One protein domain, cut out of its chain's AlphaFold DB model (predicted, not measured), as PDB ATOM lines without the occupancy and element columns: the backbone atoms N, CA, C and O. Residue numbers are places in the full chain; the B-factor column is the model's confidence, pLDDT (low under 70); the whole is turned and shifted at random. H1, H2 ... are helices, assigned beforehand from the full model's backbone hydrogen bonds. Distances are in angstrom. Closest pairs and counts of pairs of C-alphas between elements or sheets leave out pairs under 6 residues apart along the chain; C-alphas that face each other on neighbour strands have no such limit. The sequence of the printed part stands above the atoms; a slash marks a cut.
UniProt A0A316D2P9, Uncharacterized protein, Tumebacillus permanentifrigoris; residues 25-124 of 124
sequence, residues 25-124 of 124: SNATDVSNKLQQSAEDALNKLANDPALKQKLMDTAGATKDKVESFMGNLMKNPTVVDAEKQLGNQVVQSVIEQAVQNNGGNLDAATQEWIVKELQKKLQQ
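This is residues 25 to 124 of the 124 residues of an uncharacterized protein of Tumebacillus permanentifrigoris (UniProt A0A316D2P9). Look for a small compact body of crossed helices, with H5 in its middle and H2, H4, H6 and the last part of H1 packed on H5; H3 packs crosswise on H2. H1 is the longest helix, and its first residues, 25 to 33, stick out of the body as a free arm; without them the body spans 35 by 24 by 18 A. The printed part has 100 residues with six named helices, H1 to H6 in order, and no named strand; the class is all helix. The whole is compact, with a radius of gyration of the C-alphas of 13.9 A, and its outline is elongated, spanning 49 by 27 by 19 A.

Start at H1, residues 25 to 46, which with its residues 34 to 42 alone touches H4, residues 77 to 86, about perpendicular at 79 degrees; the closest C-alphas, those of Ala 38 and Lys 84, are 5.5 A apart. At Ala 46 alone H1 only just touches H3, residues 63 to 73, with 3 pairs of C-alphas within 8 A, the closest being Ala 46 and Met 70 at 5.6 A. Next comes H2, residues 49 to 59, which touches H3 about perpendicular at 77 degrees, the C-alphas of Met 56 and Val 66 being closest at 6.6 A. H2 also touches H5, residues 88 to 101, at a shallow tilt of 16 degrees, the same way, closest at the C-alphas of Thr 58 and Gln 100, 6.6 A. H5 is the hub, touching H1, H2, H4 and H6, residues 108 to 122. H5 and H6 form a helical hairpin at a steep tilt of 43 degrees, opposite ways, with the C-alphas of Ile 95 and Ile 114 closest at 6.1 A. H4 touches H6 at a steep tilt of 40 degrees, the same way, closest at the C-alphas of Ala 82 and Leu 118, 6.1 A. H1, H3, H5 and H6 form an up and down bundle, each running against the one before it in the chain, though H3 and H5 are apart, as are H1 and H6. In H1 to H6 every O i to N i+4 pair is within hydrogen-bond range.

Find C-alpha 25 at (-2.394, -33.859, 40.849); from there H1 runs 31.1 A to C-alpha 46. H2, H3 and H4 follow. H5 runs 19.8 A from C-alpha 88 at (-6.300, -38.952, 13.593), and H6 runs 20.9 A to C-alpha 122 at (6.676, -41.280, 15.020).

The C-alphas of Ser 25 and Gly 60 are the two farthest apart, 49.0 A. The printed part has no cut, and no link is long. Confidence is under 70 at residues 25 to 29 and 31.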
ATOM      1  N   SER A  25      -1.125 -33.655  41.547       52.84
ATOM      2  CA  SER A  25      -2.394 -33.859  40.849       52.84
ATOM      3  C   SER A  25      -2.320 -33.456  39.374       52.84
ATOM      4  O   SER A  25      -2.852 -34.154  38.524       52.84
ATOM      5  N   ASN A  26      -1.580 -32.398  39.026       51.47
ATOM      6  CA  ASN A  26      -1.692 -31.787  37.700       51.47
ATOM      7  C   ASN A  26      -1.033 -32.634  36.599       51.47
ATOM      8  O   ASN A  26      -1.553 -32.707  35.490       51.47
ATOM      9  N   ALA A  27       0.099 -33.287  36.884       55.84
ATOM     10  CA  ALA A  27       0.788 -34.130  35.903       55.84
ATOM     11  C   ALA A  27       0.008 -35.425  35.618       55.84
ATOM     12  O   ALA A  27      -0.108 -35.836  34.462       55.84
ATOM     13  N   THR A  28      -0.570 -36.028  36.659       61.59
ATOM     14  CA  THR A  28      -1.439 -37.205  36.538       61.59
ATOM     15  C   THR A  28      -2.756 -36.847  35.852       61.59
ATOM     16  O   THR A  28      -3.163 -37.545  34.931       61.59
ATOM     17  N   ASP A  29      -3.376 -35.716  36.198       67.75
ATOM     18  CA  ASP A  29      -4.625 -35.256  35.576       67.75
ATOM     19  C   ASP A  29      -4.446 -34.904  34.095       67.75
ATOM     20  O   ASP A  29      -5.301 -35.230  33.272       67.75
ATOM     21  N   VAL A  30      -3.332 -34.264  33.725       70.69
ATOM     22  CA  VAL A  30      -3.011 -33.971  32.318       70.69
ATOM     23  C   VAL A  30      -2.716 -35.260  31.552       70.69
ATOM     24  O   VAL A  30      -3.209 -35.425  30.438       70.69
ATOM     25  N   SER A  31      -1.977 -36.199  32.145       66.56
ATOM     26  CA  SER A  31      -1.678 -37.491  31.511       66.56
ATOM     27  C   SER A  31      -2.939 -38.332  31.297       66.56
ATOM     28  O   SER A  31      -3.130 -38.863  30.205       66.56
ATOM     29  N   ASN A  32      -3.830 -38.377  32.291       70.88
ATOM     30  CA  ASN A  32      -5.112 -39.077  32.214       70.88
ATOM     31  C   ASN A  32      -6.028 -38.450  31.158       70.88
ATOM     32  O   ASN A  32      -6.600 -39.167  30.344       70.88
ATOM     33  N   LYS A  33      -6.122 -37.113  31.102       74.44
ATOM     34  CA  LYS A  33      -6.895 -36.411  30.061       74.44
ATOM     35  C   LYS A  33      -6.347 -36.666  28.659       74.44
ATOM     36  O   LYS A  33      -7.124 -36.822  27.723       74.44
ATOM     37  N   LEU A  34      -5.024 -36.717  28.508       74.75
ATOM     38  CA  LEU A  34      -4.385 -37.027  27.230       74.75
ATOM     39  C   LEU A  34      -4.637 -38.476  26.799       74.75
ATOM     40  O   LEU A  34      -4.903 -38.707  25.624       74.75
ATOM     41  N   GLN A  35      -4.572 -39.440  27.722       75.38
ATOM     42  CA  GLN A  35      -4.932 -40.833  27.431       75.38
ATOM     43  C   GLN A  35      -6.397 -40.956  27.025       75.38
ATOM     44  O   GLN A  35      -6.691 -41.525  25.981       75.38
ATOM     45  N   GLN A  36      -7.296 -40.349  27.794       81.56
ATOM     46  CA  GLN A  36      -8.726 -40.394  27.522       81.56
ATOM     47  C   GLN A  36      -9.074 -39.736  26.177       81.56
ATOM     48  O   GLN A  36      -9.874 -40.266  25.415       81.56
ATOM     49  N   SER A  37      -8.412 -38.625  25.833       80.38
ATOM     50  CA  SER A  37      -8.564 -37.983  24.523       80.38
ATOM     51  C   SER A  37      -8.119 -38.887  23.370       80.38
ATOM     52  O   SER A  37      -8.768 -38.881  22.325       80.38
ATOM     53  N   ALA A  38      -7.033 -39.645  23.546       77.00
ATOM     54  CA  ALA A  38      -6.548 -40.569  22.525       77.00
ATOM     55  C   ALA A  38      -7.485 -41.775  22.373       77.00
ATOM     56  O   ALA A  38      -7.850 -42.148  21.262       77.00
ATOM     57  N   GLU A  39      -7.960 -42.346  23.482       83.00
ATOM     58  CA  GLU A  39      -8.960 -43.418  23.467       83.00
ATOM     59  C   GLU A  39     -10.263 -42.978  22.785       83.00
ATOM     60  O   GLU A  39     -10.804 -43.707  21.952       83.00
ATOM     61  N   ASP A  40     -10.743 -41.764  23.067       87.69
ATOM     62  CA  ASP A  40     -11.922 -41.193  22.415       87.69
ATOM     63  C   ASP A  40     -11.707 -40.992  20.910       87.69
ATOM     64  O   ASP A  40     -12.603 -41.266  20.106       87.69
ATOM     65  N   ALA A  41     -10.530 -40.514  20.506       84.94
ATOM     66  CA  ALA A  41     -10.200 -40.304  19.104       84.94
ATOM     67  C   ALA A  41     -10.056 -41.627  18.338       84.94
ATOM     68  O   ALA A  41     -10.596 -41.755  17.238       84.94
ATOM     69  N   LEU A  42      -9.433 -42.640  18.941       86.38
ATOM     70  CA  LEU A  42      -9.362 -43.995  18.393       86.38
ATOM     71  C   LEU A  42     -10.740 -44.642  18.302       86.38
ATOM     72  O   LEU A  42     -11.046 -45.276  17.296       86.38
ATOM     73  N   ASN A  43     -11.600 -44.459  19.307       88.62
ATOM     74  CA  ASN A  43     -12.975 -44.951  19.276       88.62
ATOM     75  C   ASN A  43     -13.788 -44.283  18.166       88.62
ATOM     76  O   ASN A  43     -14.548 -44.965  17.473       88.62
ATOM     77  N   LYS A  44     -13.620 -42.971  17.962       89.25
ATOM     78  CA  LYS A  44     -14.229 -42.252  16.834       89.25
ATOM     79  C   LYS A  44     -13.701 -42.774  15.505       89.25
ATOM     80  O   LYS A  44     -14.503 -43.070  14.631       89.25
ATOM     81  N   LEU A  45     -12.390 -42.957  15.376       86.25
ATOM     82  CA  LEU A  45     -11.758 -43.462  14.159       86.25
ATOM     83  C   LEU A  45     -12.196 -44.901  13.841       86.25
ATOM     84  O   LEU A  45     -12.542 -45.212  12.706       86.25
ATOM     85  N   ALA A  46     -12.253 -45.774  14.849       87.06
ATOM     86  CA  ALA A  46     -12.745 -47.144  14.722       87.06
ATOM     87  C   ALA A  46     -14.213 -47.217  14.313       87.06
ATOM     88  O   ALA A  46     -14.619 -48.222  13.734       87.06
ATOM     89  N   ASN A  47     -15.008 -46.195  14.636       88.56
ATOM     90  CA  ASN A  47     -16.438 -46.128  14.350       88.56
ATOM     91  C   ASN A  47     -16.803 -45.129  13.253       88.56
ATOM     92  O   ASN A  47     -17.991 -44.922  13.011       88.56
ATOM     93  N   ASP A  48     -15.813 -44.559  12.566       91.25
ATOM     94  CA  ASP A  48     -16.039 -43.608  11.490       91.25
ATOM     95  C   ASP A  48     -16.759 -44.318  10.325       91.25
ATOM     96  O   ASP A  48     -16.212 -45.257   9.732       91.25
ATOM     97  N   PRO A  49     -17.999 -43.912   9.992       90.25
ATOM     98  CA  PRO A  49     -18.785 -44.579   8.965       90.25
ATOM     99  C   PRO A  49     -18.198 -44.386   7.562       90.25
ATOM    100  O   PRO A  49     -18.293 -45.303   6.746       90.25
ATOM    101  N   ALA A  50     -17.573 -43.241   7.277       92.06
ATOM    102  CA  ALA A  50     -16.967 -42.970   5.978       92.06
ATOM    103  C   ALA A  50     -15.710 -43.824   5.782       92.06
ATOM    104  O   ALA A  50     -15.547 -44.442   4.729       92.06
ATOM    105  N   LEU A  51     -14.869 -43.932   6.816       91.38
ATOM    106  CA  LEU A  51     -13.704 -44.814   6.787       91.38
ATOM    107  C   LEU A  51     -14.128 -46.278   6.647       91.38
ATOM    108  O   LEU A  51     -13.633 -46.973   5.763       91.38
ATOM    109  N   LYS A  52     -15.082 -46.752   7.461       91.94
ATOM    110  CA  LYS A  52     -15.586 -48.131   7.365       91.94
ATOM    111  C   LYS A  52     -16.134 -48.440   5.975       91.94
ATOM    112  O   LYS A  52     -15.807 -49.491   5.431       91.94
ATOM    113  N   GLN A  53     -16.932 -47.539   5.398       92.94
ATOM    114  CA  GLN A  53     -17.475 -47.722   4.052       92.94
ATOM    115  C   GLN A  53     -16.359 -47.809   3.014       92.94
ATOM    116  O   GLN A  53     -16.319 -48.762   2.243       92.94
ATOM    117  N   LYS A  54     -15.393 -46.889   3.061       92.31
ATOM    118  CA  LYS A  54     -14.249 -46.895   2.147       92.31
ATOM    119  C   LYS A  54     -13.435 -48.185   2.244       92.31
ATOM    120  O   LYS A  54     -13.006 -48.719   1.222       92.31
ATOM    121  N   LEU A  55     -13.229 -48.698   3.457       91.75
ATOM    122  CA  LEU A  55     -12.540 -49.968   3.672       91.75
ATOM    123  C   LEU A  55     -13.352 -51.150   3.143       91.75
ATOM    124  O   LEU A  55     -12.771 -52.003   2.483       91.75
ATOM    125  N   MET A  56     -14.669 -51.191   3.374       93.50
ATOM    126  CA  MET A  56     -15.546 -52.220   2.797       93.50
ATOM    127  C   MET A  56     -15.479 -52.208   1.267       93.50
ATOM    128  O   MET A  56     -15.286 -53.262   0.667       93.50
ATOM    129  N   ASP A  57     -15.559 -51.027   0.651       93.69
ATOM    130  CA  ASP A  57     -15.529 -50.859  -0.804       93.69
ATOM    131  C   ASP A  57     -14.171 -51.266  -1.394       93.69
ATOM    132  O   ASP A  57     -14.110 -51.984  -2.389       93.69
ATOM    133  N   THR A  58     -13.070 -50.849  -0.757       92.06
ATOM    134  CA  THR A  58     -11.702 -51.155  -1.216       92.06
ATOM    135  C   THR A  58     -11.359 -52.632  -1.028       92.06
ATOM    136  O   THR A  58     -10.671 -53.219  -1.857       92.06
ATOM    137  N   ALA A  59     -11.827 -53.235   0.066       90.75
ATOM    138  CA  ALA A  59     -11.549 -54.623   0.417       90.75
ATOM    139  C   ALA A  59     -12.529 -55.636  -0.187       90.75
ATOM    140  O   ALA A  59     -12.281 -56.838  -0.110       90.75
ATOM    141  N   GLY A  60     -13.675 -55.183  -0.709       92.62
ATOM    142  CA  GLY A  60     -14.804 -56.069  -1.006       92.62
ATOM    143  C   GLY A  60     -15.246 -56.880   0.221       92.62
ATOM    144  O   GLY A  60     -15.654 -58.034   0.091       92.62
ATOM    145  N   ALA A  61     -15.094 -56.314   1.423       92.19
ATOM    146  CA  ALA A  61     -15.239 -57.026   2.688       92.19
ATOM    147  C   ALA A  61     -16.573 -56.729   3.379       92.19
ATOM    148  O   ALA A  61     -17.179 -55.675   3.200       92.19
ATOM    149  N   THR A  62     -17.014 -57.657   4.231       93.31
ATOM    150  CA  THR A  62     -18.197 -57.441   5.068       93.31
ATOM    151  C   THR A  62     -17.917 -56.445   6.191       93.31
ATOM    152  O   THR A  62     -16.778 -56.282   6.641       93.31
ATOM    153  N   LYS A  63     -18.987 -55.832   6.707       91.88
ATOM    154  CA  LYS A  63     -18.932 -54.945   7.872       91.88
ATOM    155  C   LYS A  63     -18.207 -55.596   9.053       91.88
ATOM    156  O   LYS A  63     -17.267 -55.007   9.574       91.88
ATOM    157  N   ASP A  64     -18.565 -56.828   9.407       94.12
ATOM    158  CA  ASP A  64     -17.960 -57.552  10.534       94.12
ATOM    159  C   ASP A  64     -16.445 -57.739  10.368       94.12
ATOM    160  O   ASP A  64     -15.681 -57.644  11.332       94.12
ATOM    161  N   LYS A  65     -15.985 -57.970   9.131       93.38
ATOM    162  CA  LYS A  65     -14.559 -58.118   8.828       93.38
ATOM    163  C   LYS A  65     -13.812 -56.799   9.028       93.38
ATOM    164  O   LYS A  65     -12.740 -56.808   9.632       93.38
ATOM    165  N   VAL A  66     -14.384 -55.683   8.572       94.19
ATOM    166  CA  VAL A  66     -13.827 -54.336   8.780       94.19
ATOM    167  C   VAL A  66     -13.834 -53.958  10.259       94.19
ATOM    168  O   VAL A  66     -12.834 -53.460  10.766       94.19
ATOM    169  N   GLU A  67     -14.921 -54.232  10.979       93.25
ATOM    170  CA  GLU A  67     -15.029 -53.923  12.408       93.25
ATOM    171  C   GLU A  67     -14.034 -54.724  13.247       93.25
ATOM    172  O   GLU A  67     -13.362 -54.158  14.107       93.25
ATOM    173  N   SER A  68     -13.865 -56.014  12.950       94.25
ATOM    174  CA  SER A  68     -12.845 -56.850  13.588       94.25
ATOM    175  C   SER A  68     -11.430 -56.347  13.287       94.25
ATOM    176  O   SER A  68     -10.602 -56.216  14.193       94.25
ATOM    177  N   PHE A  69     -11.152 -55.995  12.027       95.44
ATOM    178  CA  PHE A  69      -9.864 -55.439  11.621       95.44
ATOM    179  C   PHE A  69      -9.539 -54.137  12.368       95.44
ATOM    180  O   PHE A  69      -8.481 -54.042  12.990       95.44
ATOM    181  N   MET A  70     -10.462 -53.171  12.361       94.69
ATOM    182  CA  MET A  70     -10.295 -51.878  13.030       94.69
ATOM    183  C   MET A  70     -10.201 -52.037  14.549       94.69
ATOM    184  O   MET A  70      -9.329 -51.443  15.179       94.69
ATOM    185  N   GLY A  71     -11.047 -52.881  15.144       93.25
ATOM    186  CA  GLY A  71     -11.049 -53.136  16.583       93.25
ATOM    187  C   GLY A  71      -9.760 -53.790  17.084       93.25
ATOM    188  O   GLY A  71      -9.334 -53.517  18.204       93.25
ATOM    189  N   ASN A  72      -9.114 -54.626  16.270       93.75
ATOM    190  CA  ASN A  72      -7.798 -55.179  16.591       93.75
ATOM    191  C   ASN A  72      -6.691 -54.140  16.404       93.75
ATOM    192  O   ASN A  72      -5.812 -54.022  17.255       93.75
ATOM    193  N   LEU A  73      -6.760 -53.358  15.325       93.88
ATOM    194  CA  LEU A  73      -5.762 -52.343  15.019       93.88
ATOM    195  C   LEU A  73      -5.692 -51.251  16.098       93.88
ATOM    196  O   LEU A  73      -4.599 -50.923  16.547       93.88
ATOM    197  N   MET A  74      -6.834 -50.739  16.572       93.06
ATOM    198  CA  MET A  74      -6.858 -49.667  17.584       93.06
ATOM    199  C   MET A  74      -6.378 -50.106  18.972       93.06
ATOM    200  O   MET A  74      -6.057 -49.261  19.801       93.06
ATOM    201  N   LYS A  75      -6.294 -51.415  19.235       91.50
ATOM    202  CA  LYS A  75      -5.695 -51.946  20.471       91.50
ATOM    203  C   LYS A  75      -4.168 -51.956  20.424       91.50
ATOM    204  O   LYS A  75      -3.533 -52.242  21.437       91.50
ATOM    205  N   ASN A  76      -3.566 -51.709  19.260       94.31
ATOM    206  CA  ASN A  76      -2.120 -51.707  19.130       94.31
ATOM    207  C   ASN A  76      -1.530 -50.424  19.753       94.31
ATOM    208  O   ASN A  76      -1.923 -49.327  19.353       94.31
ATOM    209  N   PRO A  77      -0.556 -50.527  20.677       92.69
ATOM    210  CA  PRO A  77      -0.013 -49.366  21.382       92.69
ATOM    211  C   PRO A  77       0.647 -48.346  20.446       92.69
ATOM    212  O   PRO A  77       0.524 -47.149  20.667       92.69
ATOM    213  N   THR A  78       1.271 -48.782  19.348       94.50
ATOM    214  CA  THR A  78       1.856 -47.864  18.360       94.50
ATOM    215  C   THR A  78       0.790 -47.041  17.646       94.50
ATOM    216  O   THR A  78       1.033 -45.886  17.313       94.50
ATOM    217  N   VAL A  79      -0.396 -47.610  17.418       94.62
ATOM    218  CA  VAL A  79      -1.522 -46.881  16.816       94.62
ATOM    219  C   VAL A  79      -2.054 -45.837  17.797       94.62
ATOM    220  O   VAL A  79      -2.321 -44.710  17.388       94.62
ATOM    221  N   VAL A  80      -2.123 -46.176  19.089       92.38
ATOM    222  CA  VAL A  80      -2.485 -45.234  20.159       92.38
ATOM    223  C   VAL A  80      -1.490 -44.076  20.236       92.38
ATOM    224  O   VAL A  80      -1.885 -42.912  20.232       92.38
ATOM    225  N   ASP A  81      -0.193 -44.383  20.248       91.81
ATOM    226  CA  ASP A  81       0.860 -43.371  20.307       91.81
ATOM    227  C   ASP A  81       0.870 -42.481  19.059       91.81
ATOM    228  O   ASP A  81       1.068 -41.270  19.160       91.81
ATOM    229  N   ALA A  82       0.630 -43.070  17.884       92.19
ATOM    230  CA  ALA A  82       0.539 -42.346  16.625       92.19
ATOM    231  C   ALA A  82      -0.673 -41.418  16.577       92.19
ATOM    232  O   ALA A  82      -0.543 -40.296  16.103       92.19
ATOM    233  N   GLU A  83      -1.827 -41.836  17.094       91.50
ATOM    234  CA  GLU A  83      -2.987 -40.952  17.204       91.50
ATOM    235  C   GLU A  83      -2.655 -39.756  18.105       91.50
ATOM    236  O   GLU A  83      -2.786 -38.610  17.676       91.50
ATOM    237  N   LYS A  84      -2.084 -40.014  19.285       89.00
ATOM    238  CA  LYS A  84      -1.743 -38.971  20.256       89.00
ATOM    239  C   LYS A  84      -0.724 -37.954  19.732       89.00
ATOM    240  O   LYS A  84      -0.788 -36.783  20.104       89.00
ATOM    241  N   GLN A  85       0.254 -38.396  18.941       90.81
ATOM    242  CA  GLN A  85       1.383 -37.557  18.512       90.81
ATOM    243  C   GLN A  85       1.232 -37.000  17.094       90.81
ATOM    244  O   GLN A  85       1.672 -35.882  16.835       90.81
ATOM    245  N   LEU A  86       0.626 -37.759  16.179       91.25
ATOM    246  CA  LEU A  86       0.487 -37.398  14.763       91.25
ATOM    247  C   LEU A  86      -0.939 -36.954  14.405       91.25
ATOM    248  O   LEU A  86      -1.134 -36.289  13.387       91.25
ATOM    249  N   GLY A  87      -1.930 -37.307  15.226       89.25
ATOM    250  CA  GLY A  87      -3.342 -36.989  15.021       89.25
ATOM    251  C   GLY A  87      -4.093 -37.987  14.134       89.25
ATOM    252  O   GLY A  87      -3.516 -38.735  13.334       89.25
ATOM    253  N   ASN A  88      -5.426 -37.971  14.245       89.06
ATOM    254  CA  ASN A  88      -6.300 -38.952  13.593       89.06
ATOM    255  C   ASN A  88      -6.153 -39.007  12.059       89.06
ATOM    256  O   ASN A  88      -6.242 -40.089  11.484       89.06
ATOM    257  N   GLN A  89      -5.895 -37.874  11.395       91.75
ATOM    258  CA  GLN A  89      -5.877 -37.799   9.930       91.75
ATOM    259  C   GLN A  89      -4.685 -38.562   9.350       91.75
ATOM    260  O   GLN A  89      -4.799 -39.202   8.300       91.75
ATOM    261  N   VAL A  90      -3.544 -38.525  10.045       93.62
ATOM    262  CA  VAL A  90      -2.342 -39.268   9.654       93.62
ATOM    263  C   VAL A  90      -2.587 -40.762   9.825       93.62
ATOM    264  O   VAL A  90      -2.321 -41.529   8.900       93.62
ATOM    265  N   VAL A  91      -3.155 -41.171  10.964       94.62
ATOM    266  CA  VAL A  91      -3.492 -42.577  11.229       94.62
ATOM    267  C   VAL A  91      -4.477 -43.105  10.187       94.62
ATOM    268  O   VAL A  91      -4.222 -44.142   9.578       94.62
ATOM    269  N   GLN A  92      -5.550 -42.363   9.908       94.94
ATOM    270  CA  GLN A  92      -6.531 -42.711   8.882       94.94
ATOM    271  C   GLN A  92      -5.886 -42.884   7.502       94.94
ATOM    272  O   GLN A  92      -6.104 -43.898   6.842       94.94
ATOM    273  N   SER A  93      -5.060 -41.924   7.082       95.31
ATOM    274  CA  SER A  93      -4.406 -41.962   5.769       95.31
ATOM    275  C   SER A  93      -3.504 -43.188   5.616       95.31
ATOM    276  O   SER A  93      -3.498 -43.823   4.563       95.31
ATOM    277  N   VAL A  94      -2.773 -43.560   6.673       96.56
ATOM    278  CA  VAL A  94      -1.932 -44.767   6.666       96.56
ATOM    279  C   VAL A  94      -2.780 -46.036   6.580       96.56
ATOM    280  O   VAL A  94      -2.417 -46.945   5.837       96.56
ATOM    281  N   ILE A  95      -3.914 -46.105   7.285       95.38
ATOM    282  CA  ILE A  95      -4.835 -47.252   7.216       95.38
ATOM    283  C   ILE A  95      -5.369 -47.429   5.794       95.38
ATOM    284  O   ILE A  95      -5.297 -48.523   5.236       95.38
ATOM    285  N   GLU A  96      -5.875 -46.355   5.190       94.19
ATOM    286  CA  GLU A  96      -6.412 -46.385   3.830       94.19
ATOM    287  C   GLU A  96      -5.342 -46.801   2.814       94.19
ATOM    288  O   GLU A  96      -5.582 -47.675   1.979       94.19
ATOM    289  N   GLN A  97      -4.136 -46.238   2.933       94.44
ATOM    290  CA  GLN A  97      -3.004 -46.584   2.082       94.44
ATOM    291  C   GLN A  97      -2.596 -48.054   2.244       94.44
ATOM    292  O   GLN A  97      -2.304 -48.717   1.252       94.44
ATOM    293  N   ALA A  98      -2.591 -48.582   3.466       94.56
ATOM    294  CA  ALA A  98      -2.240 -49.974   3.726       94.56
ATOM    295  C   ALA A  98      -3.209 -50.945   3.053       94.56
ATOM    296  O   ALA A  98      -2.781 -51.912   2.424       94.56
ATOM    297  N   VAL A  99      -4.509 -50.677   3.183       93.62
ATOM    298  CA  VAL A  99      -5.552 -51.522   2.601       93.62
ATOM    299  C   VAL A  99      -5.518 -51.423   1.080       93.62
ATOM    300  O   VAL A  99      -5.568 -52.449   0.410       93.62
ATOM    301  N   GLN A 100      -5.321 -50.228   0.519       93.00
ATOM    302  CA  GLN A 100      -5.158 -50.056  -0.924       93.00
ATOM    303  C   GLN A 100      -3.911 -50.784  -1.459       93.00
ATOM    304  O   GLN A 100      -3.995 -51.505  -2.453       93.00
ATOM    305  N   ASN A 101      -2.764 -50.644  -0.789       90.56
ATOM    306  CA  ASN A 101      -1.498 -51.251  -1.212       90.56
ATOM    307  C   ASN A 101      -1.502 -52.779  -1.106       90.56
ATOM    308  O   ASN A 101      -0.849 -53.446  -1.905       90.56
ATOM    309  N   ASN A 102      -2.237 -53.336  -0.143       90.25
ATOM    310  CA  ASN A 102      -2.384 -54.781   0.019       90.25
ATOM    311  C   ASN A 102      -3.561 -55.353  -0.785       90.25
ATOM    312  O   ASN A 102      -4.011 -56.459  -0.496       90.25
ATOM    313  N   GLY A 103      -4.073 -54.626  -1.786       87.75
ATOM    314  CA  GLY A 103      -5.133 -55.113  -2.674       87.75
ATOM    315  C   GLY A 103      -6.462 -55.364  -1.961       87.75
ATOM    316  O   GLY A 103      -7.200 -56.264  -2.348       87.75
ATOM    317  N   GLY A 104      -6.737 -54.616  -0.894       88.56
ATOM    318  CA  GLY A 104      -7.950 -54.760  -0.100       88.56
ATOM    319  C   GLY A 104      -7.868 -55.807   1.013       88.56
ATOM    320  O   GLY A 104      -8.858 -56.041   1.700       88.56
ATOM    321  N   ASN A 105      -6.719 -56.447   1.241       93.00
ATOM    322  CA  ASN A 105      -6.616 -57.461   2.288       93.00
ATOM    323  C   ASN A 105      -6.741 -56.844   3.695       93.00
ATOM    324  O   ASN A 105      -6.069 -55.878   4.036       93.00
ATOM    325  N   LEU A 106      -7.615 -57.424   4.524       93.88
ATOM    326  CA  LEU A 106      -7.848 -57.023   5.919       93.88
ATOM    327  C   LEU A 106      -7.375 -58.131   6.863       93.88
ATOM    328  O   LEU A 106      -8.167 -58.851   7.485       93.88
ATOM    329  N   ASP A 107      -6.064 -58.315   6.915       93.69
ATOM    330  CA  ASP A 107      -5.391 -59.385   7.646       93.69
ATOM    331  C   ASP A 107      -4.280 -58.855   8.566       93.69
ATOM    332  O   ASP A 107      -4.052 -57.649   8.687       93.69
ATOM    333  N   ALA A 108      -3.601 -59.778   9.249       93.12
ATOM    334  CA  ALA A 108      -2.515 -59.444  10.162       93.12
ATOM    335  C   ALA A 108      -1.339 -58.761   9.443       93.12
ATOM    336  O   ALA A 108      -0.767 -57.823   9.989       93.12
ATOM    337  N   ALA A 109      -1.019 -59.164   8.209       94.38
ATOM    338  CA  ALA A 109       0.066 -58.557   7.439       94.38
ATOM    339  C   ALA A 109      -0.211 -57.074   7.152       94.38
ATOM    340  O   ALA A 109       0.671 -56.224   7.298       94.38
ATOM    341  N   THR A 110      -1.460 -56.747   6.825       95.75
ATOM    342  CA  THR A 110      -1.894 -55.364   6.615       95.75
ATOM    343  C   THR A 110      -1.832 -54.556   7.914       95.75
ATOM    344  O   THR A 110      -1.355 -53.422   7.906       95.75
ATOM    345  N   GLN A 111      -2.226 -55.140   9.051       96.06
ATOM    346  CA  GLN A 111      -2.083 -54.492  10.364       96.06
ATOM    347  C   GLN A 111      -0.617 -54.240  10.730       96.06
ATOM    348  O   GLN A 111      -0.270 -53.142  11.161       96.06
ATOM    349  N   GLU A 112       0.259 -55.222  10.523       95.50
ATOM    350  CA  GLU A 112       1.694 -55.072  10.763       95.50
ATOM    351  C   GLU A 112       2.306 -53.971   9.900       95.50
ATOM    352  O   GLU A 112       3.168 -53.226  10.370       95.50
ATOM    353  N   TRP A 113       1.872 -53.859   8.643       96.50
ATOM    354  CA  TRP A 113       2.324 -52.793   7.759       96.50
ATOM    355  C   TRP A 113       1.923 -51.418   8.302       96.50
ATOM    356  O   TRP A 113       2.778 -50.537   8.388       96.50
ATOM    357  N   ILE A 114       0.668 -51.255   8.741       97.44
ATOM    358  CA  ILE A 114       0.177 -50.005   9.347       97.44
ATOM    359  C   ILE A 114       1.020 -49.641  10.566       97.44
ATOM    360  O   ILE A 114       1.517 -48.522  10.661       97.44
ATOM    361  N   VAL A 115       1.229 -50.597  11.474       97.38
ATOM    362  CA  VAL A 115       2.015 -50.392  12.698       97.38
ATOM    363  C   VAL A 115       3.442 -49.959  12.367       97.38
ATOM    364  O   VAL A 115       3.925 -48.974  12.921       97.38
ATOM    365  N   LYS A 116       4.105 -50.637  11.422       97.00
ATOM    366  CA  LYS A 116       5.466 -50.287  10.985       97.00
ATOM    367  C   LYS A 116       5.528 -48.892  10.371       97.00
ATOM    368  O   LYS A 116       6.484 -48.162  10.619       97.00
ATOM    369  N   GLU A 117       4.545 -48.516   9.561       97.44
ATOM    370  CA  GLU A 117       4.530 -47.207   8.911       97.44
ATOM    371  C   GLU A 117       4.269 -46.074   9.911       97.44
ATOM    372  O   GLU A 117       4.964 -45.059   9.887       97.44
ATOM    373  N   LEU A 118       3.346 -46.264  10.855       96.81
ATOM    374  CA  LEU A 118       3.122 -45.309  11.942       96.81
ATOM    375  C   LEU A 118       4.346 -45.182  12.850       96.81
ATOM    376  O   LEU A 118       4.730 -44.069  13.202       96.81
ATOM    377  N   GLN A 119       5.013 -46.295  13.161       96.81
ATOM    378  CA  GLN A 119       6.252 -46.278  13.934       96.81
ATOM    379  C   GLN A 119       7.348 -45.458  13.245       96.81
ATOM    380  O   GLN A 119       8.042 -44.697  13.912       96.81
ATOM    381  N   LYS A 120       7.495 -45.571  11.918       96.50
ATOM    382  CA  LYS A 120       8.445 -44.737  11.165       96.50
ATOM    383  C   LYS A 120       8.089 -43.258  11.248       96.50
ATOM    384  O   LYS A 120       8.984 -42.443  11.415       96.50
ATOM    385  N   LYS A 121       6.805 -42.907  11.127       94.94
ATOM    386  CA  LYS A 121       6.348 -41.509  11.196       94.94
ATOM    387  C   LYS A 121       6.536 -40.898  12.582       94.94
ATOM    388  O   LYS A 121       6.872 -39.730  12.672       94.94
ATOM    389  N   LEU A 122       6.384 -41.692  13.641       93.56
ATOM    390  CA  LEU A 122       6.676 -41.280  15.020       93.56
ATOM    391  C   LEU A 122       8.163 -40.979  15.273       93.56
ATOM    392  O   LEU A 122       8.493 -40.348  16.271       93.56
ATOM    393  N   GLN A 123       9.060 -41.470  14.417       93.00
ATOM    394  CA  GLN A 123      10.512 -41.293  14.545       93.00
ATOM    395  C   GLN A 123      11.069 -40.140  13.692       93.00
ATOM    396  O   GLN A 123      12.281 -39.925  13.711       93.00
ATOM    397  N   GLN A 124      10.223 -39.449  12.920       82.50
ATOM    398  CA  GLN A 124      10.589 -38.306  12.071       82.50
ATOM    399  C   GLN A 124      10.391 -36.987  12.813       82.50
ATOM    400  O   GLN A 124      11.225 -36.082  12.586       82.50
TER     401      GLN A 124